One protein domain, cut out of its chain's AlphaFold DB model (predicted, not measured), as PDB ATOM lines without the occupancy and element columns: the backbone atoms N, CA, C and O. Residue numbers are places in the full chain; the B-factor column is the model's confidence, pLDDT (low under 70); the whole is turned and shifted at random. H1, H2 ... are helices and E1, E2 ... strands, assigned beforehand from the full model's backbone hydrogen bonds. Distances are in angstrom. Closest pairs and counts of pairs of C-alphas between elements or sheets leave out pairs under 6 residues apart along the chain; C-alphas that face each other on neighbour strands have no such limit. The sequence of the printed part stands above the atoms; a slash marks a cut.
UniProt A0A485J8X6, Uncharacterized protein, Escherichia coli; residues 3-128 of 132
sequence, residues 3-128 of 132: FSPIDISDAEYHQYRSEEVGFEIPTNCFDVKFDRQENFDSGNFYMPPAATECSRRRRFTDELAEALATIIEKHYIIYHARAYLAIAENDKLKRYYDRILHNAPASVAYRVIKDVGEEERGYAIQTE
ATOM      1  N   PHE A   3     128.728 108.335  83.276       89.50
ATOM      2  CA  PHE A   3     128.020 109.610  83.272       89.50
ATOM      3  C   PHE A   3     126.633 109.366  82.687       89.50
ATOM      4  O   PHE A   3     126.508 109.037  81.507       89.50
ATOM      5  N   SER A   4     125.606 109.496  83.513       91.69
ATOM      6  CA  SER A   4     124.213 109.315  83.114       91.69
ATOM      7  C   SER A   4     123.543 110.683  83.054       91.69
ATOM      8  O   SER A   4     123.519 111.361  84.078       91.69
ATOM      9  N   PRO A   5     123.023 111.131  81.895       93.25
ATOM     10  CA  PRO A   5     122.251 112.366  81.831       93.25
ATOM     11  C   PRO A   5     121.063 112.297  82.793       93.25
ATOM     12  O   PRO A   5     120.366 111.282  82.828       93.25
ATOM     13  N   ILE A   6     120.838 113.363  83.556       92.12
ATOM     14  CA  ILE A   6     119.656 113.478  84.412       92.12
ATOM     15  C   ILE A   6     118.448 113.732  83.511       92.12
ATOM     16  O   ILE A   6     118.457 114.663  82.700       92.12
ATOM     17  N   ASP A   7     117.421 112.896  83.648       90.12
ATOM     18  CA  ASP A   7     116.169 113.068  82.923       90.12
ATOM     19  C   ASP A   7     115.368 114.222  83.532       90.12
ATOM     20  O   ASP A   7     114.890 114.140  84.658       90.12
ATOM     21  N   ILE A   8     115.251 115.319  82.788       91.12
ATOM     22  CA  ILE A   8     114.456 116.486  83.191       91.12
ATOM     23  C   ILE A   8     113.037 116.463  82.604       91.12
ATOM     24  O   ILE A   8     112.271 117.399  82.809       91.12
ATOM     25  N   SER A   9     112.709 115.453  81.791       91.44
ATOM     26  CA  SER A   9     111.391 115.328  81.162       91.44
ATOM     27  C   SER A   9     110.365 114.681  82.091       91.44
ATOM     28  O   SER A   9     109.172 114.974  81.985       91.44
ATOM     29  N   ASP A  10     110.829 113.858  83.031       92.56
ATOM     30  CA  ASP A  10     110.042 113.370  84.158       92.56
ATOM     31  C   ASP A  10     109.973 114.452  85.245       92.56
ATOM     32  O   ASP A  10     110.934 114.689  85.976       92.56
ATOM     33  N   ALA A  11     108.824 115.125  85.337       91.94
ATOM     34  CA  ALA A  11     108.624 116.241  86.254       91.94
ATOM     35  C   ALA A  11     108.701 115.835  87.736       91.94
ATOM     36  O   ALA A  11     109.208 116.614  88.543       91.94
ATOM     37  N   GLU A  12     108.228 114.639  88.105       92.44
ATOM     38  CA  GLU A  12     108.254 114.184  89.503       92.44
ATOM     39  C   GLU A  12     109.687 113.871  89.934       92.44
ATOM     40  O   GLU A  12     110.154 114.352  90.969       92.44
ATOM     41  N   TYR A  13     110.418 113.124  89.103       90.75
ATOM     42  CA  TYR A  13     111.828 112.835  89.345       90.75
ATOM     43  C   TYR A  13     112.673 114.116  89.342       90.75
ATOM     44  O   TYR A  13     113.500 114.319  90.234       90.75
ATOM     45  N   HIS A  14     112.449 115.012  88.379       92.38
ATOM     46  CA  HIS A  14     113.184 116.270  88.268       92.38
ATOM     47  C   HIS A  14     112.965 117.185  89.475       92.38
ATOM     48  O   HIS A  14     113.938 117.743  89.998       92.38
ATOM     49  N   GLN A  15     111.724 117.296  89.957       93.31
ATOM     50  CA  GLN A  15     111.405 118.052  91.165       93.31
ATOM     51  C   GLN A  15     112.093 117.443  92.389       93.31
ATOM     52  O   GLN A  15     112.805 118.156  93.095       93.31
ATOM     53  N   TYR A  16     111.956 116.131  92.600       91.62
ATOM     54  CA  TYR A  16     112.598 115.431  93.714       91.62
ATOM     55  C   TYR A  16     114.116 115.659  93.737       91.62
ATOM     56  O   TYR A  16     114.684 116.039  94.762       91.62
ATOM     57  N   ARG A  17     114.789 115.491  92.592       90.00
ATOM     58  CA  ARG A  17     116.241 115.698  92.493       90.00
ATOM     59  C   ARG A  17     116.629 117.154  92.730       90.00
ATOM     60  O   ARG A  17     117.647 117.402  93.369       90.00
ATOM     61  N   SER A  18     115.838 118.107  92.236       92.56
ATOM     62  CA  SER A  18     116.089 119.543  92.420       92.56
ATOM     63  C   SER A  18     115.938 119.978  93.882       92.56
ATOM     64  O   SER A  18     116.742 120.767  94.384       92.56
ATOM     65  N   GLU A  19     114.942 119.434  94.585       92.31
ATOM     66  CA  GLU A  19     114.767 119.627  96.027       92.31
ATOM     67  C   GLU A  19     115.948 119.042  96.807       92.31
ATOM     68  O   GLU A  19     116.495 119.713  97.682       92.31
ATOM     69  N   GLU A  20     116.403 117.841  96.436       90.50
ATOM     70  CA  GLU A  20     117.528 117.167  97.089       90.50
ATOM     71  C   GLU A  20     118.829 117.985  97.019       90.50
ATOM     72  O   GLU A  20     119.535 118.134  98.018       90.50
ATOM     73  N   VAL A  21     119.153 118.540  95.847       90.25
ATOM     74  CA  VAL A  21     120.378 119.337  95.652       90.25
ATOM     75  C   VAL A  21     120.230 120.805  96.064       90.25
ATOM     76  O   VAL A  21     121.223 121.539  96.095       90.25
ATOM     77  N   GLY A  22     119.008 121.249  96.372       90.38
ATOM     78  CA  GLY A  22     118.697 122.624  96.761       90.38
ATOM     79  C   GLY A  22     118.794 123.645  95.621       90.38
ATOM     80  O   GLY A  22     119.014 124.832  95.877       90.38
ATOM     81  N   PHE A  23     118.679 123.207  94.365       91.19
ATOM     82  CA  PHE A  23     118.620 124.069  93.182       91.19
ATOM     83  C   PHE A  23     117.872 123.381  92.036       91.19
ATOM     84  O   PHE A  23     117.897 122.163  91.911       91.19
ATOM     85  N   GLU A  24     117.260 124.165  91.152       92.88
ATOM     86  CA  GLU A  24     116.616 123.637  89.945       92.88
ATOM     87  C   GLU A  24     117.664 123.078  88.974       92.88
ATOM     88  O   GLU A  24     118.562 123.803  88.536       92.88
ATOM     89  N   ILE A  25     117.577 121.783  88.656       92.44
ATOM     90  CA  ILE A  25     118.552 121.104  87.793       92.44
ATOM     91  C   ILE A  25     118.293 121.474  86.322       92.44
ATOM     92  O   ILE A  25     117.251 121.116  85.783       92.44
ATOM     93  N   PRO A  26     119.213 122.152  85.618       92.12
ATOM     94  CA  PRO A  26     119.031 122.445  84.201       92.12
ATOM     95  C   PRO A  26     119.365 121.235  83.307       92.12
ATOM     96  O   PRO A  26     119.854 120.202  83.766       92.12
ATOM     97  N   THR A  27     119.192 121.394  81.992       92.44
ATOM     98  CA  THR A  27     119.741 120.460  80.993       92.44
ATOM     99  C   THR A  27     121.255 120.270  81.150       92.44
ATOM    100  O   THR A  27     121.956 121.116  81.708       92.44
ATOM    101  N   ASN A  28     121.777 119.167  80.601       92.69
ATOM    102  CA  ASN A  28     123.208 118.834  80.610       92.69
ATOM    103  C   ASN A  28     123.797 118.690  82.025       92.69
ATOM    104  O   ASN A  28     124.948 119.057  82.273       92.69
ATOM    105  N   CYS A  29     123.010 118.145  82.953       93.75
ATOM    106  CA  CYS A  29     123.486 117.664  84.247       93.75
ATOM    107  C   CYS A  29     123.590 116.137  84.230       93.75
ATOM    108  O   CYS A  29     122.844 115.473  83.509       93.75
ATOM    109  N   PHE A  30     124.525 115.584  85.003       94.75
ATOM    110  CA  PHE A  30     124.844 114.159  84.949       94.75
ATOM    111  C   PHE A  30     124.966 113.553  86.343       94.75
ATOM    112  O   PHE A  30     125.683 114.090  87.188       94.75
ATOM    113  N   ASP A  31     124.345 112.396  86.550       91.75
ATOM    114  CA  ASP A  31     124.686 111.504  87.651       91.75
ATOM    115  C   ASP A  31     125.987 110.765  87.320       91.75
ATOM    116  O   ASP A  31     126.177 110.221  86.227       91.75
ATOM    117  N   VAL A  32     126.904 110.753  88.279       90.00
ATOM    118  CA  VAL A  32     128.237 110.184  88.142       90.00
ATOM    119  C   VAL A  32     128.404 109.051  89.134       90.00
ATOM    120  O   VAL A  32     128.353 109.239  90.350       90.00
ATOM    121  N   LYS A  33     128.686 107.863  88.602       86.00
ATOM    122  CA  LYS A  33     129.130 106.710  89.388       86.00
ATOM    123  C   LYS A  33     130.490 106.256  88.897       86.00
ATOM    124  O   LYS A  33     130.758 106.206  87.695       86.00
ATOM    125  N   PHE A  34     131.381 105.911  89.816       78.44
ATOM    126  CA  PHE A  34     132.685 105.395  89.437       78.44
ATOM    127  C   PHE A  34     133.105 104.236  90.316       78.44
ATOM    128  O   PHE A  34     132.859 104.208  91.518       78.44
ATOM    129  N   ASP A  35     133.764 103.296  89.663       76.81
ATOM    130  CA  ASP A  35     134.305 102.097  90.256       76.81
ATOM    131  C   ASP A  35     135.395 101.544  89.326       76.81
ATOM    132  O   ASP A  35     135.571 102.039  88.202       76.81
ATOM    133  N   ARG A  36     136.135 100.532  89.783       74.62
ATOM    134  CA  ARG A  36     137.062  99.779  88.932       74.62
ATOM    135  C   ARG A  36     136.271  98.938  87.932       74.62
ATOM    136  O   ARG A  36     135.230  98.387  88.276       74.62
ATOM    137  N   GLN A  37     136.794  98.795  86.714       74.31
ATOM    138  CA  GLN A  37     136.147  97.990  85.670       74.31
ATOM    139  C   GLN A  37     135.906  96.545  86.140       74.31
ATOM    140  O   GLN A  37     134.809  96.030  85.988       74.31
ATOM    141  N   GLU A  38     136.881  95.937  86.818       76.25
ATOM    142  CA  GLU A  38     136.763  94.578  87.370       76.25
ATOM    143  C   GLU A  38     135.623  94.430  88.387       76.25
ATOM    144  O   GLU A  38     134.947  93.400  88.434       76.25
ATOM    145  N   ASN A  39     135.394  95.458  89.206       80.44
ATOM    146  CA  ASN A  39     134.309  95.466  90.182       80.44
ATOM    147  C   ASN A  39     132.952  95.513  89.469       80.44
ATOM    148  O   ASN A  39     132.022  94.818  89.871       80.44
ATOM    149  N   PHE A  40     132.866  96.277  88.377       77.50
ATOM    150  CA  PHE A  40     131.678  96.337  87.536       77.50
ATOM    151  C   PHE A  40     131.411  95.001  86.831       77.50
ATOM    152  O   PHE A  40     130.312  94.462  86.933       77.50
ATOM    153  N   ASP A  41     132.428  94.431  86.183       79.81
ATOM    154  CA  ASP A  41     132.309  93.189  85.411       79.81
ATOM    155  C   ASP A  41     131.984  91.979  86.298       79.81
ATOM    156  O   ASP A  41     131.252  91.077  85.893       79.81
ATOM    157  N   SER A  42     132.515  91.954  87.523       83.88
ATOM    158  CA  SER A  42     132.259  90.880  88.490       83.88
ATOM    159  C   SER A  42     130.995  91.084  89.330       83.88
ATOM    160  O   SER A  42     130.633  90.196  90.101       83.88
ATOM    161  N   GLY A  43     130.342  92.247  89.225       80.88
ATOM    162  CA  GLY A  43     129.229  92.650  90.088       80.88
ATOM    163  C   GLY A  43     129.623  92.941  91.542       80.88
ATOM    164  O   GLY A  43     128.757  93.242  92.362       80.88
ATOM    165  N   ASN A  44     130.914  92.876  91.882       78.12
ATOM    166  CA  ASN A  44     131.418  93.180  93.219       78.12
ATOM    167  C   ASN A  44     131.793  94.658  93.333       78.12
ATOM    168  O   ASN A  44     132.967  95.026  93.460       78.12
ATOM    169  N   PHE A  45     130.772  95.508  93.263       74.25
ATOM    170  CA  PHE A  45     130.948  96.951  93.238       74.25
ATOM    171  C   PHE A  45     131.725  97.470  94.462       74.25
ATOM    172  O   PHE A  45     131.541  97.029  95.597       74.25
ATOM    173  N   TYR A  46     132.609  98.430  94.209       69.38
ATOM    174  CA  TYR A  46     133.414  99.192  95.160       69.38
ATOM    175  C   TYR A  46     134.416  98.375  95.985       69.38
ATOM    176  O   TYR A  46     134.934  98.861  96.998       69.38
ATOM    177  N   MET A  47     134.746  97.152  95.555       75.06
ATOM    178  CA  MET A  47     135.822  96.382  96.174       75.06
ATOM    179  C   MET A  47     137.166  97.127  96.089       75.06
ATOM    180  O   MET A  47     137.521  97.654  95.025       75.06
ATOM    181  N   PRO A  48     137.944  97.167  97.188       68.75
ATOM    182  CA  PRO A  48     139.260  97.781  97.170       68.75
ATOM    183  C   PRO A  48     140.204  96.998  96.247       68.75
ATOM    184  O   PRO A  48     140.070  95.777  96.136       68.75
ATOM    185  N   PRO A  49     141.189  97.672  95.630       69.69
ATOM    186  CA  PRO A  49     142.228  96.987  94.879       69.69
ATOM    187  C   PRO A  49     143.033  96.031  95.750       69.69
ATOM    188  O   PRO A  49     143.181  96.239  96.961       69.69
ATOM    189  N   ALA A  50     143.557  94.975  95.127       74.75
ATOM    190  CA  ALA A  50     144.420  94.039  95.821       74.75
ATOM    191  C   ALA A  50     145.683  94.770  96.301       74.75
ATOM    192  O   ALA A  50     146.178  95.702  95.668       74.75
ATOM    193  N   ALA A  51     146.253  94.335  97.428       69.19
ATOM    194  CA  ALA A  51     147.405  95.012  98.033       69.19
ATOM    195  C   ALA A  51     148.636  95.101  97.102       69.19
ATOM    196  O   ALA A  51     149.502  95.951  97.300       69.19
ATOM    197  N   THR A  52     148.715  94.226  96.097       73.31
ATOM    198  CA  THR A  52     149.754  94.194  95.058       73.31
ATOM    199  C   THR A  52     149.543  95.211  93.936       73.31
ATOM    200  O   THR A  52     150.499  95.534  93.240       73.31
ATOM    201  N   GLU A  53     148.322  95.718  93.764       67.69
ATOM    202  CA  GLU A  53     147.931  96.676  92.719       67.69
ATOM    203  C   GLU A  53     148.060  98.129  93.188       67.69
ATOM    204  O   GLU A  53     148.071  99.063  92.389       67.69
ATOM    205  N   CYS A  54     148.194  98.338  94.498       63.69
ATOM    206  CA  CYS A  54     148.436  99.653  95.066       63.69
ATOM    207  C   CYS A  54     149.871 100.114  94.758       63.69
ATOM    208  O   CYS A  54     150.847  99.544  95.257       63.69
ATOM    209  N   SER A  55     149.998 101.196  93.979       62.00
ATOM    210  CA  SER A  55     151.253 101.934  93.784       62.00
ATOM    211  C   SER A  55     151.910 102.232  95.139       62.00
ATOM    212  O   SER A  55     151.326 102.882  96.004       62.00
ATOM    213  N   ARG A  56     153.143 101.746  95.342       62.53
ATOM    214  CA  ARG A  56     153.956 102.034  96.543       62.53
ATOM    215  C   ARG A  56     154.721 103.361  96.451       62.53
ATOM    216  O   ARG A  56     155.389 103.733  97.411       62.53
ATOM    217  N   ARG A  57     154.703 104.031  95.289       59.56
ATOM    218  CA  ARG A  57     155.601 105.159  94.962       59.56
ATOM    219  C   ARG A  57     154.967 106.538  95.183       59.56
ATOM    220  O   ARG A  57     155.688 107.483  95.485       59.56
ATOM    221  N   ARG A  58     153.639 106.641  95.086       56.59
ATOM    222  CA  ARG A  58     152.813 107.811  95.438       56.59
ATOM    223  C   ARG A  58     151.702 107.333  96.375       56.59
ATOM    224  O   ARG A  58     151.419 106.137  96.433       56.59
ATOM    225  N   ARG A  59     151.056 108.229  97.127       67.62
ATOM    226  CA  ARG A  59     149.825 107.837  97.830       67.62
ATOM    227  C   ARG A  59     148.796 107.539  96.739       67.62
ATOM    228  O   ARG A  59     148.365 108.462  96.069       67.62
ATOM    229  N   PHE A  60     148.421 106.273  96.553       68.75
ATOM    230  CA  PHE A  60     147.411 105.817  95.580       68.75
ATOM    231  C   PHE A  60     146.150 106.705  95.541       68.75
ATOM    232  O   PHE A  60     145.568 106.945  94.491       68.75
ATOM    233  N   THR A  61     145.769 107.252  96.698       67.94
ATOM    234  CA  THR A  61     144.711 108.257  96.850       67.94
ATOM    235  C   THR A  61     144.875 109.479  95.945       67.94
ATOM    236  O   THR A  61     143.905 109.912  95.332       67.94
ATOM    237  N   ASP A  62     146.087 110.017  95.845       73.25
ATOM    238  CA  ASP A  62     146.374 111.221  95.067       73.25
ATOM    239  C   ASP A  62     146.318 110.909  93.564       73.25
ATOM    240  O   ASP A  62     145.758 111.685  92.796       73.25
ATOM    241  N   GLU A  63     146.817 109.738  93.147       75.69
ATOM    242  CA  GLU A  63     146.734 109.274  91.754       75.69
ATOM    243  C   GLU A  63     145.276 109.071  91.318       75.69
ATOM    244  O   GLU A  63     144.877 109.501  90.236       75.69
ATOM    245  N   LEU A  64     144.455 108.455  92.175       75.88
ATOM    246  CA  LEU A  64     143.037 108.265  91.891       75.88
ATOM    247  C   LEU A  64     142.288 109.604  91.856       75.88
ATOM    248  O   LEU A  64     141.449 109.804  90.983       75.88
ATOM    249  N   ALA A  65     142.599 110.534  92.763       77.56
ATOM    250  CA  ALA A  65     142.026 111.878  92.752       77.56
ATOM    251  C   ALA A  65     142.366 112.642  91.458       77.56
ATOM    252  O   ALA A  65     141.476 113.227  90.841       77.56
ATOM    253  N   GLU A  66     143.626 112.586  91.018       79.75
ATOM    254  CA  GLU A  66     144.109 113.203  89.775       79.75
ATOM    255  C   GLU A  66     143.435 112.589  88.535       79.75
ATOM    256  O   GLU A  66     142.998 113.308  87.632       79.75
ATOM    257  N   ALA A  67     143.267 111.263  88.514       81.44
ATOM    258  CA  ALA A  67     142.561 110.568  87.443       81.44
ATOM    259  C   ALA A  67     141.073 110.951  87.386       81.44
ATOM    260  O   ALA A  67     140.558 111.246  86.306       81.44
ATOM    261  N   LEU A  68     140.385 110.994  88.533       82.81
ATOM    262  CA  LEU A  68     138.981 111.410  88.613       82.81
ATOM    263  C   LEU A  68     138.799 112.850  88.130       82.81
ATOM    264  O   LEU A  68     137.933 113.103  87.295       82.81
ATOM    265  N   ALA A  69     139.648 113.769  88.597       83.12
ATOM    266  CA  ALA A  69     139.634 115.159  88.159       83.12
ATOM    267  C   ALA A  69     139.810 115.272  86.639       83.12
ATOM    268  O   ALA A  69     139.017 115.935  85.979       83.12
ATOM    269  N   THR A  70     140.786 114.552  86.078       85.69
ATOM    270  CA  THR A  70     141.066 114.548  84.635       85.69
ATOM    271  C   THR A  70     139.878 114.034  83.817       85.69
ATOM    272  O   THR A  70     139.570 114.574  82.753       85.69
ATOM    273  N   ILE A  71     139.201 112.975  84.274       88.00
ATOM    274  CA  ILE A  71     138.043 112.414  83.562       88.00
ATOM    275  C   ILE A  71     136.866 113.400  83.594       88.00
ATOM    276  O   ILE A  71     136.253 113.637  82.553       88.00
ATOM    277  N   ILE A  72     136.579 114.004  84.754       87.62
ATOM    278  CA  ILE A  72     135.506 115.000  84.897       87.62
ATOM    279  C   ILE A  72     135.816 116.252  84.060       87.62
ATOM    280  O   ILE A  72     134.928 116.752  83.372       87.62
ATOM    281  N   GLU A  73     137.064 116.727  84.057       87.88
ATOM    282  CA  GLU A  73     137.507 117.865  83.240       87.88
ATOM    283  C   GLU A  73     137.302 117.603  81.746       87.88
ATOM    284  O   GLU A  73     136.697 118.413  81.046       87.88
ATOM    285  N   LYS A  74     137.726 116.434  81.252       90.00
ATOM    286  CA  LYS A  74     137.521 116.053  79.848       90.00
ATOM    287  C   LYS A  74     136.043 115.959  79.487       90.00
ATOM    288  O   LYS A  74     135.650 116.445  78.430       90.00
ATOM    289  N   HIS A  75     135.229 115.353  80.350       92.62
ATOM    290  CA  HIS A  75     133.789 115.270  80.128       92.62
ATOM    291  C   HIS A  75     133.153 116.670  80.101       92.62
ATOM    292  O   HIS A  75     132.349 116.966  79.221       92.62
ATOM    293  N   TYR A  76     133.570 117.560  81.004       90.69
ATOM    294  CA  TYR A  76     133.114 118.948  81.039       90.69
ATOM    295  C   TYR A  76     133.452 119.694  79.744       90.69
ATOM    296  O   TYR A  76     132.567 120.315  79.164       90.69
ATOM    297  N   ILE A  77     134.690 119.584  79.252       89.69
ATOM    298  CA  ILE A  77     135.134 120.250  78.017       89.69
ATOM    299  C   ILE A  77     134.320 119.790  76.798       89.69
ATOM    300  O   ILE A  77     134.030 120.599  75.923       89.69
ATOM    301  N   ILE A  78     133.962 118.505  76.728       92.31
ATOM    302  CA  ILE A  78     133.252 117.930  75.575       92.31
ATOM    303  C   ILE A  78     131.753 118.241  75.619       92.31
ATOM    304  O   ILE A  78     131.170 118.595  74.598       92.31
ATOM    305  N   TYR A  79     131.123 118.073  76.782       91.50
ATOM    306  CA  TYR A  79     129.663 118.110  76.911       91.50
ATOM    307  C   TYR A  79     129.129 119.412  77.510       91.50
ATOM    308  O   TYR A  79     127.916 119.574  77.611       91.50
ATOM    309  N   HIS A  80     130.012 120.325  77.931       91.62
ATOM    310  CA  HIS A  80     129.652 121.554  78.642       91.62
ATOM    311  C   HIS A  80     128.691 121.285  79.808       91.62
ATOM    312  O   HIS A  80     127.699 121.987  80.005       91.62
ATOM    313  N   ALA A  81     128.973 120.212  80.556       92.25
ATOM    314  CA  ALA A  81     128.135 119.768  81.660       92.25
ATOM    315  C   ALA A  81     127.950 120.901  82.676       92.25
ATOM    316  O   ALA A  81     128.929 121.529  83.080       92.25
ATOM    317  N   ARG A  82     126.709 121.150  83.098       93.81
ATOM    318  CA  ARG A  82     126.357 122.225  84.038       93.81
ATOM    319  C   ARG A  82     126.515 121.798  85.491       93.81
ATOM    320  O   ARG A  82     126.978 122.580  86.320       93.81
ATOM    321  N   ALA A  83     126.172 120.553  85.804       93.69
ATOM    322  CA  ALA A  83     126.411 119.983  87.120       93.69
ATOM    323  C   ALA A  83     126.675 118.477  87.059       93.69
ATOM    324  O   ALA A  83     126.182 117.774  86.174       93.69
ATOM    325  N   TYR A  84     127.428 117.996  88.041       93.06
ATOM    326  CA  TYR A  84     127.639 116.579  88.309       93.06
ATOM    327  C   TYR A  84     127.083 116.233  89.680       93.06
ATOM    328  O   TYR A  84     127.445 116.876  90.666       93.06
ATOM    329  N   LEU A  85     126.227 115.223  89.745       92.81
ATOM    330  CA  LEU A  85     125.679 114.697  90.986       92.81
ATOM    331  C   LEU A  85     126.313 113.331  91.246       92.81
ATOM    332  O   LEU A  85     126.477 112.531  90.331       92.81
ATOM    333  N   ALA A  86     126.723 113.061  92.478       91.50
ATOM    334  CA  ALA A  86     127.325 111.785  92.850       91.50
ATOM    335  C   ALA A  86     126.952 111.431  94.285       91.50
ATOM    336  O   ALA A  86     126.861 112.312  95.131       91.50
ATOM    337  N   ILE A  87     126.790 110.144  94.580       90.00
ATOM    338  CA  ILE A  87     126.501 109.654  95.931       90.00
ATOM    339  C   ILE A  87     127.594 108.671  96.332       90.00
ATOM    340  O   ILE A  87     127.952 107.772  95.571       90.00
ATOM    341  N   ALA A  88     128.162 108.865  97.521       88.75
ATOM    342  CA  ALA A  88     129.051 107.877  98.108       88.75
ATOM    343  C   ALA A  88     128.238 106.680  98.611       88.75
ATOM    344  O   ALA A  88     127.329 106.845  99.414       88.75
ATOM    345  N   GLU A  89     128.624 105.470  98.211       85.12
ATOM    346  CA  GLU A  89     127.924 104.242  98.617       85.12
ATOM    347  C   GLU A  89     127.968 103.993 100.137       85.12
ATOM    348  O   GLU A  89     127.119 103.317 100.702       85.12
ATOM    349  N   ASN A  90     129.007 104.484 100.818       85.69
ATOM    350  CA  ASN A  90     129.198 104.267 102.250       85.69
ATOM    351  C   ASN A  90     130.055 105.367 102.890       85.69
ATOM    352  O   ASN A  90     130.761 106.118 102.209       85.69
ATOM    353  N   ASP A  91     130.074 105.403 104.225       86.88
ATOM    354  CA  ASP A  91     130.793 106.423 105.005       86.88
ATOM    355  C   ASP A  91     132.309 106.425 104.769       86.88
ATOM    356  O   ASP A  91     132.977 107.452 104.914       86.88
ATOM    357  N   LYS A  92     132.889 105.277 104.400       83.94
ATOM    358  CA  LYS A  92     134.319 105.195 104.086       83.94
ATOM    359  C   LYS A  92     134.623 105.930 102.781       83.94
ATOM    360  O   LYS A  92     135.587 106.695 102.740       83.94
ATOM    361  N   LEU A  93     133.800 105.735 101.749       82.31
ATOM    362  CA  LEU A  93     133.893 106.478 100.491       82.31
ATOM    363  C   LEU A  93     133.552 107.956 100.686       82.31
ATOM    364  O   LEU A  93     134.259 108.801 100.145       82.31
ATOM    365  N   LYS A  94     132.564 108.285 101.529       89.06
ATOM    366  CA  LYS A  94     132.239 109.672 101.896       89.06
ATOM    367  C   LYS A  94     133.473 110.409 102.408       89.06
ATOM    368  O   LYS A  94     133.903 111.380 101.797       89.06
ATOM    369  N   ARG A  95     134.108 109.885 103.463       86.50
ATOM    370  CA  ARG A  95     135.321 110.476 104.064       86.50
ATOM    371  C   ARG A  95     136.465 110.610 103.062       86.50
ATOM    372  O   ARG A  95     137.286 111.520 103.168       86.50
ATOM    373  N   TYR A  96     136.553 109.671 102.125       81.25
ATOM    374  CA  TYR A  96     137.550 109.696 101.069       81.25
ATOM    375  C   TYR A  96     137.285 110.828 100.064       81.25
ATOM    376  O   TYR A  96     138.179 111.639  99.821       81.25
ATOM    377  N   TYR A  97     136.061 110.946  99.544       84.88
ATOM    378  CA  TYR A  97     135.671 112.023  98.626       84.88
ATOM    379  C   TYR A  97     135.724 113.395  99.296       84.88
ATOM    380  O   TYR A  97     136.210 114.343  98.686       84.88
ATOM    381  N   ASP A  98     135.358 113.498 100.574       86.88
ATOM    382  CA  ASP A  98     135.494 114.738 101.340       86.88
ATOM    383  C   ASP A  98     136.932 115.243 101.384       86.88
ATOM    384  O   ASP A  98     137.160 116.450 101.273       86.88
ATOM    385  N   ARG A  99     137.896 114.321 101.513       83.06
ATOM    386  CA  ARG A  99     139.327 114.630 101.499       83.06
ATOM    387  C   ARG A  99     139.801 115.067 100.115       83.06
ATOM    388  O   ARG A  99     140.600 115.992 100.038       83.06
ATOM    389  N   ILE A 100     139.311 114.435  99.047       79.94
ATOM    390  CA  ILE A 100     139.617 114.846  97.667       79.94
ATOM    391  C   ILE A 100     139.081 116.258  97.406       79.94
ATOM    392  O   ILE A 100     139.818 117.137  96.970       79.94
ATOM    393  N   LEU A 101     137.810 116.496  97.735       79.44
ATOM    394  CA  LEU A 101     137.122 117.761  97.486       79.44
ATOM    395  C   LEU A 101     137.607 118.908  98.383       79.44
ATOM    396  O   LEU A 101     137.314 120.062  98.092       79.44
ATOM    397  N   HIS A 102     138.356 118.623  99.453       74.62
ATOM    398  CA  HIS A 102     139.012 119.659 100.254       74.62
ATOM    399  C   HIS A 102     140.017 120.478  99.426       74.62
ATOM    400  O   HIS A 102     140.155 121.677  99.645       74.62
ATOM    401  N   ASN A 103     140.695 119.847  98.460       66.69
ATOM    402  CA  ASN A 103     141.655 120.492  97.559       66.69
ATOM    403  C   ASN A 103     141.158 120.403  96.109       66.69
ATOM    404  O   ASN A 103     141.904 119.984  95.222       66.69
ATOM    405  N   ALA A 104     139.879 120.715  95.883       60.59
ATOM    406  CA  ALA A 104     139.274 120.578  94.565       60.59
ATOM    407  C   ALA A 104     140.070 121.377  93.508       60.59
ATOM    408  O   ALA A 104     140.382 122.550  93.738       60.59
ATOM    409  N   PRO A 105     140.413 120.768  92.358       58.03
ATOM    410  CA  PRO A 105     141.089 121.477  91.284       58.03
ATOM    411  C   PRO A 105     140.181 122.594  90.762       58.03
ATOM    412  O   PRO A 105     139.045 122.357  90.350       58.03
ATOM    413  N   ALA A 106     140.700 123.820  90.794       59.56
ATOM    414  CA  ALA A 106     139.948 125.036  90.496       59.56
ATOM    415  C   ALA A 106     139.441 125.132  89.042       59.56
ATOM    416  O   ALA A 106     138.637 126.008  88.754       59.56
ATOM    417  N   SER A 107     139.902 124.268  88.126       63.12
ATOM    418  CA  SER A 107     139.608 124.382  86.689       63.12
ATOM    419  C   SER A 107     138.212 123.907  86.272       63.12
ATOM    420  O   SER A 107     137.764 124.273  85.190       63.12
ATOM    421  N   VAL A 108     137.517 123.108  87.094       63.38
ATOM    422  CA  VAL A 108     136.230 122.486  86.701       63.38
ATOM    423  C   VAL A 108     135.072 122.845  87.631       63.38
ATOM    424  O   VAL A 108     133.927 122.946  87.189       63.38
ATOM    425  N   ALA A 109     135.345 123.023  88.923       69.12
ATOM    426  CA  ALA A 109     134.315 123.237  89.930       69.12
ATOM    427  C   ALA A 109     134.219 124.719  90.305       69.12
ATOM    428  O   ALA A 109     135.127 125.269  90.924       69.12
ATOM    429  N   TYR A 110     133.081 125.338  89.997       75.38
ATOM    430  CA  TYR A 110     132.742 126.670  90.502       75.38
ATOM    431  C   TYR A 110     132.157 126.582  91.923       75.38
ATOM    432  O   TYR A 110     132.455 127.414  92.782       75.38
ATOM    433  N   ARG A 111     131.328 125.564  92.194       87.81
ATOM    434  CA  ARG A 111     130.735 125.336  93.518       87.81
ATOM    435  C   ARG A 111     130.568 123.850  93.789       87.81
ATOM    436  O   ARG A 111     130.050 123.117  92.954       87.81
ATOM    437  N   VAL A 112     130.961 123.424  94.985       88.81
ATOM    438  CA  VAL A 112     130.731 122.066  95.490       88.81
ATOM    439  C   VAL A 112     129.744 122.145  96.647       88.81
ATOM    440  O   VAL A 112     129.985 122.853  97.623       88.81
ATOM    441  N   ILE A 113     128.635 121.426  96.524       90.94
ATOM    442  CA  ILE A 113     127.643 121.206  97.572       90.94
ATOM    443  C   ILE A 113     127.860 119.782  98.072       90.94
ATOM    444  O   ILE A 113     127.916 118.842  97.279       90.94
ATOM    445  N   LYS A 114     128.063 119.644  99.377       91.38
ATOM    446  CA  LYS A 114     128.251 118.360 100.053       91.38
ATOM    447  C   LYS A 114     126.993 118.018 100.834       91.38
ATOM    448  O   LYS A 114     126.141 118.882 101.016       91.38
ATOM    449  N   ASP A 115     126.945 116.781 101.310       92.31
ATOM    450  CA  ASP A 115     125.936 116.311 102.257       92.31
ATOM    451  C   ASP A 115     124.519 116.373 101.654       92.31
ATOM    452  O   ASP A 115     123.541 116.712 102.306       92.31
ATOM    453  N   VAL A 116     124.438 116.053 100.356       90.56
ATOM    454  CA  VAL A 116     123.196 115.997  99.573       90.56
ATOM    455  C   VAL A 116     122.488 114.656  99.806       90.56
ATOM    456  O   VAL A 116     123.147 113.617  99.920       90.56
ATOM    457  N   GLY A 117     121.155 114.670  99.809       86.88
ATOM    458  CA  GLY A 117     120.324 113.474  99.965       86.88
ATOM    459  C   GLY A 117     120.112 113.047 101.414       86.88
ATOM    460  O   GLY A 117     120.764 113.541 102.330       86.88
ATOM    461  N   GLU A 118     119.189 112.106 101.620       82.31
ATOM    462  CA  GLU A 118     118.736 111.684 102.957       82.31
ATOM    463  C   GLU A 118     119.859 111.123 103.839       82.31
ATOM    464  O   GLU A 118     119.865 111.331 105.050       82.31
ATOM    465  N   GLU A 119     120.823 110.422 103.240       85.75
ATOM    466  CA  GLU A 119     121.970 109.867 103.964       85.75
ATOM    467  C   GLU A 119     123.140 110.855 104.097       85.75
ATOM    468  O   GLU A 119     124.200 110.470 104.590       85.75
ATOM    469  N   GLU A 120     122.997 112.092 103.607       89.44
ATOM    470  CA  GLU A 120     124.054 113.116 103.581       89.44
ATOM    471  C   GLU A 120     125.346 112.616 102.900       89.44
ATOM    472  O   GLU A 120     126.466 113.045 103.188       89.44
ATOM    473  N   ARG A 121     125.209 111.662 101.971       91.19
ATOM    474  CA  ARG A 121     126.335 111.045 101.252       91.19
ATOM    475  C   ARG A 121     126.554 111.594  99.851       91.19
ATOM    476  O   ARG A 121     127.526 111.216  99.186       91.19
ATOM    477  N   GLY A 122     125.656 112.459  99.407       91.38
ATOM    478  CA  GLY A 122     125.654 113.051  98.090       91.38
ATOM    479  C   GLY A 122     126.568 114.262  97.959       91.38
ATOM    480  O   GLY A 122     126.953 114.928  98.922       91.38
ATOM    481  N   TYR A 123     126.872 114.551  96.706       92.38
ATOM    482  CA  TYR A 123     127.653 115.676  96.249       92.38
ATOM    483  C   TYR A 123     126.999 116.241  94.997       92.38
ATOM    484  O   TYR A 123     126.651 115.485  94.092       92.38
ATOM    485  N   ALA A 124     126.911 117.564  94.913       92.88
ATOM    486  CA  ALA A 124     126.593 118.263  93.679       92.88
ATOM    487  C   ALA A 124     127.730 119.234  93.341       92.88
ATOM    488  O   ALA A 124     128.084 120.110  94.129       92.88
ATOM    489  N   ILE A 125     128.325 119.066  92.167       91.00
ATOM    490  CA  ILE A 125     129.417 119.896  91.661       91.00
ATOM    491  C   ILE A 125     128.855 120.734  90.521       91.00
ATOM    492  O   ILE A 125     128.593 120.210  89.442       91.00
ATOM    493  N   GLN A 126     128.672 122.028  90.757       92.00
ATOM    494  CA  GLN A 126     128.293 122.988  89.726       92.00
ATOM    495  C   GLN A 126     129.549 123.478  89.004       92.00
ATOM    496  O   GLN A 126     130.527 123.901  89.637       92.00
ATOM    497  N   THR A 127     129.508 123.433  87.679       90.38
ATOM    498  CA  THR A 127     130.569 123.962  86.819       90.38
ATOM    499  C   THR A 127     130.321 125.439  86.520       90.38
ATOM    500  O   THR A 127     129.298 126.013  86.907       90.38
ATOM    501  N   GLU A 128     131.242 126.080  85.808       86.50
ATOM    502  CA  GLU A 128     131.053 127.464  85.361       86.50
ATOM    503  C   GLU A 128     129.847 127.621  84.421       86.50
ATOM    504  O   GLU A 128     129.143 128.629  84.489       86.50
TER     505      GLU A 128
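AT A GLANCE: This is residues 3 to 128 of the 132 residues of an uncharacterized protein of Escherichia coli (UniProt A0A485J8X6). One twisted sheet of five short strands has H1 across one face near one end of the domain and H4 along the opposite face. The long helix H3 begins off the sheet and grazes it with residues 72 to 79, while H2 and the loop of residues 42 to 59 lie off the sheet. The printed part has 126 residues, with named elements in the order E1 H1 E2 H2 H3 E3 H4 E4 E5; the class is mixed, helices and strands. The mixed sheet runs E1 E2 E3 E5 E4. The whole is compact, with a radius of gyration of the C-alphas of 15.3 A and spans of 47 by 31 by 25 A.

HOW THE PARTS SIT: Begin at edge strand E1, residues 3 to 5, antiparallel to E2, residues 29 to 33; N 4 and O 31 are 2.9 A apart, within hydrogen-bond range. E2 is parallel to E3, residues 83 to 87, with N 32 and O 85 at 2.7 A. E3 is antiparallel to E5, residues 122 to 126, with N 123 and O 86 at 2.7 A. E5 makes a hairpin with the other edge strand, E4, residues 111 to 116, where N 113 and O 124 are 2.8 A apart. Look next at H1, residues 11 to 21: it is on the sheet at a height of 11.7 A, across the strands, at 84 degrees to E5 on the local plane. On the opposite face find H4, residues 91 to 102, over E5 and E4 at a height of 9.8 A, along the strands, at 16 degrees to E4 on the local plane. E3, H4 and E4 form a split strand-helix-strand unit, two strands running the same way with E5 between them, its crossover right-handed. H3, residues 60 to 79, is close to H4 but not clearly touching it; their closest C-alphas, of Ala 65 and Ile 100, are 6.2 A apart. H2, residues 37 to 41, is not on the sheet and is apart from H3. E2, H2, H3 and E3 form a strand-helix-strand unit, parallel neighbour strands with helices between, its crossover right-handed. In H1, H2, H3 and H4 every O i to N i+4 pair is within hydrogen-bond range.

IN THESE COORDINATES: Find C-alpha 3 at (128.020, 109.610, 83.272), where E1 begins. H1 is 15.4 A long. H3 runs 28.5 A from C-alpha 60 at (147.411, 105.817, 95.580). H4 is 16.3 A long. E5 ends at C-alpha 126, at (128.293, 122.988, 89.726).

THE WHOLE: The C-alphas farthest apart, of Ala 11 and Arg 57, are 49.0 A apart. The printed part has no cut, and the link from H2 to H3 is long, with 18 residues. The mean pLDDT of the printed part is 83.4; among the residues under 70 are 53 to 61 and 103 to 109.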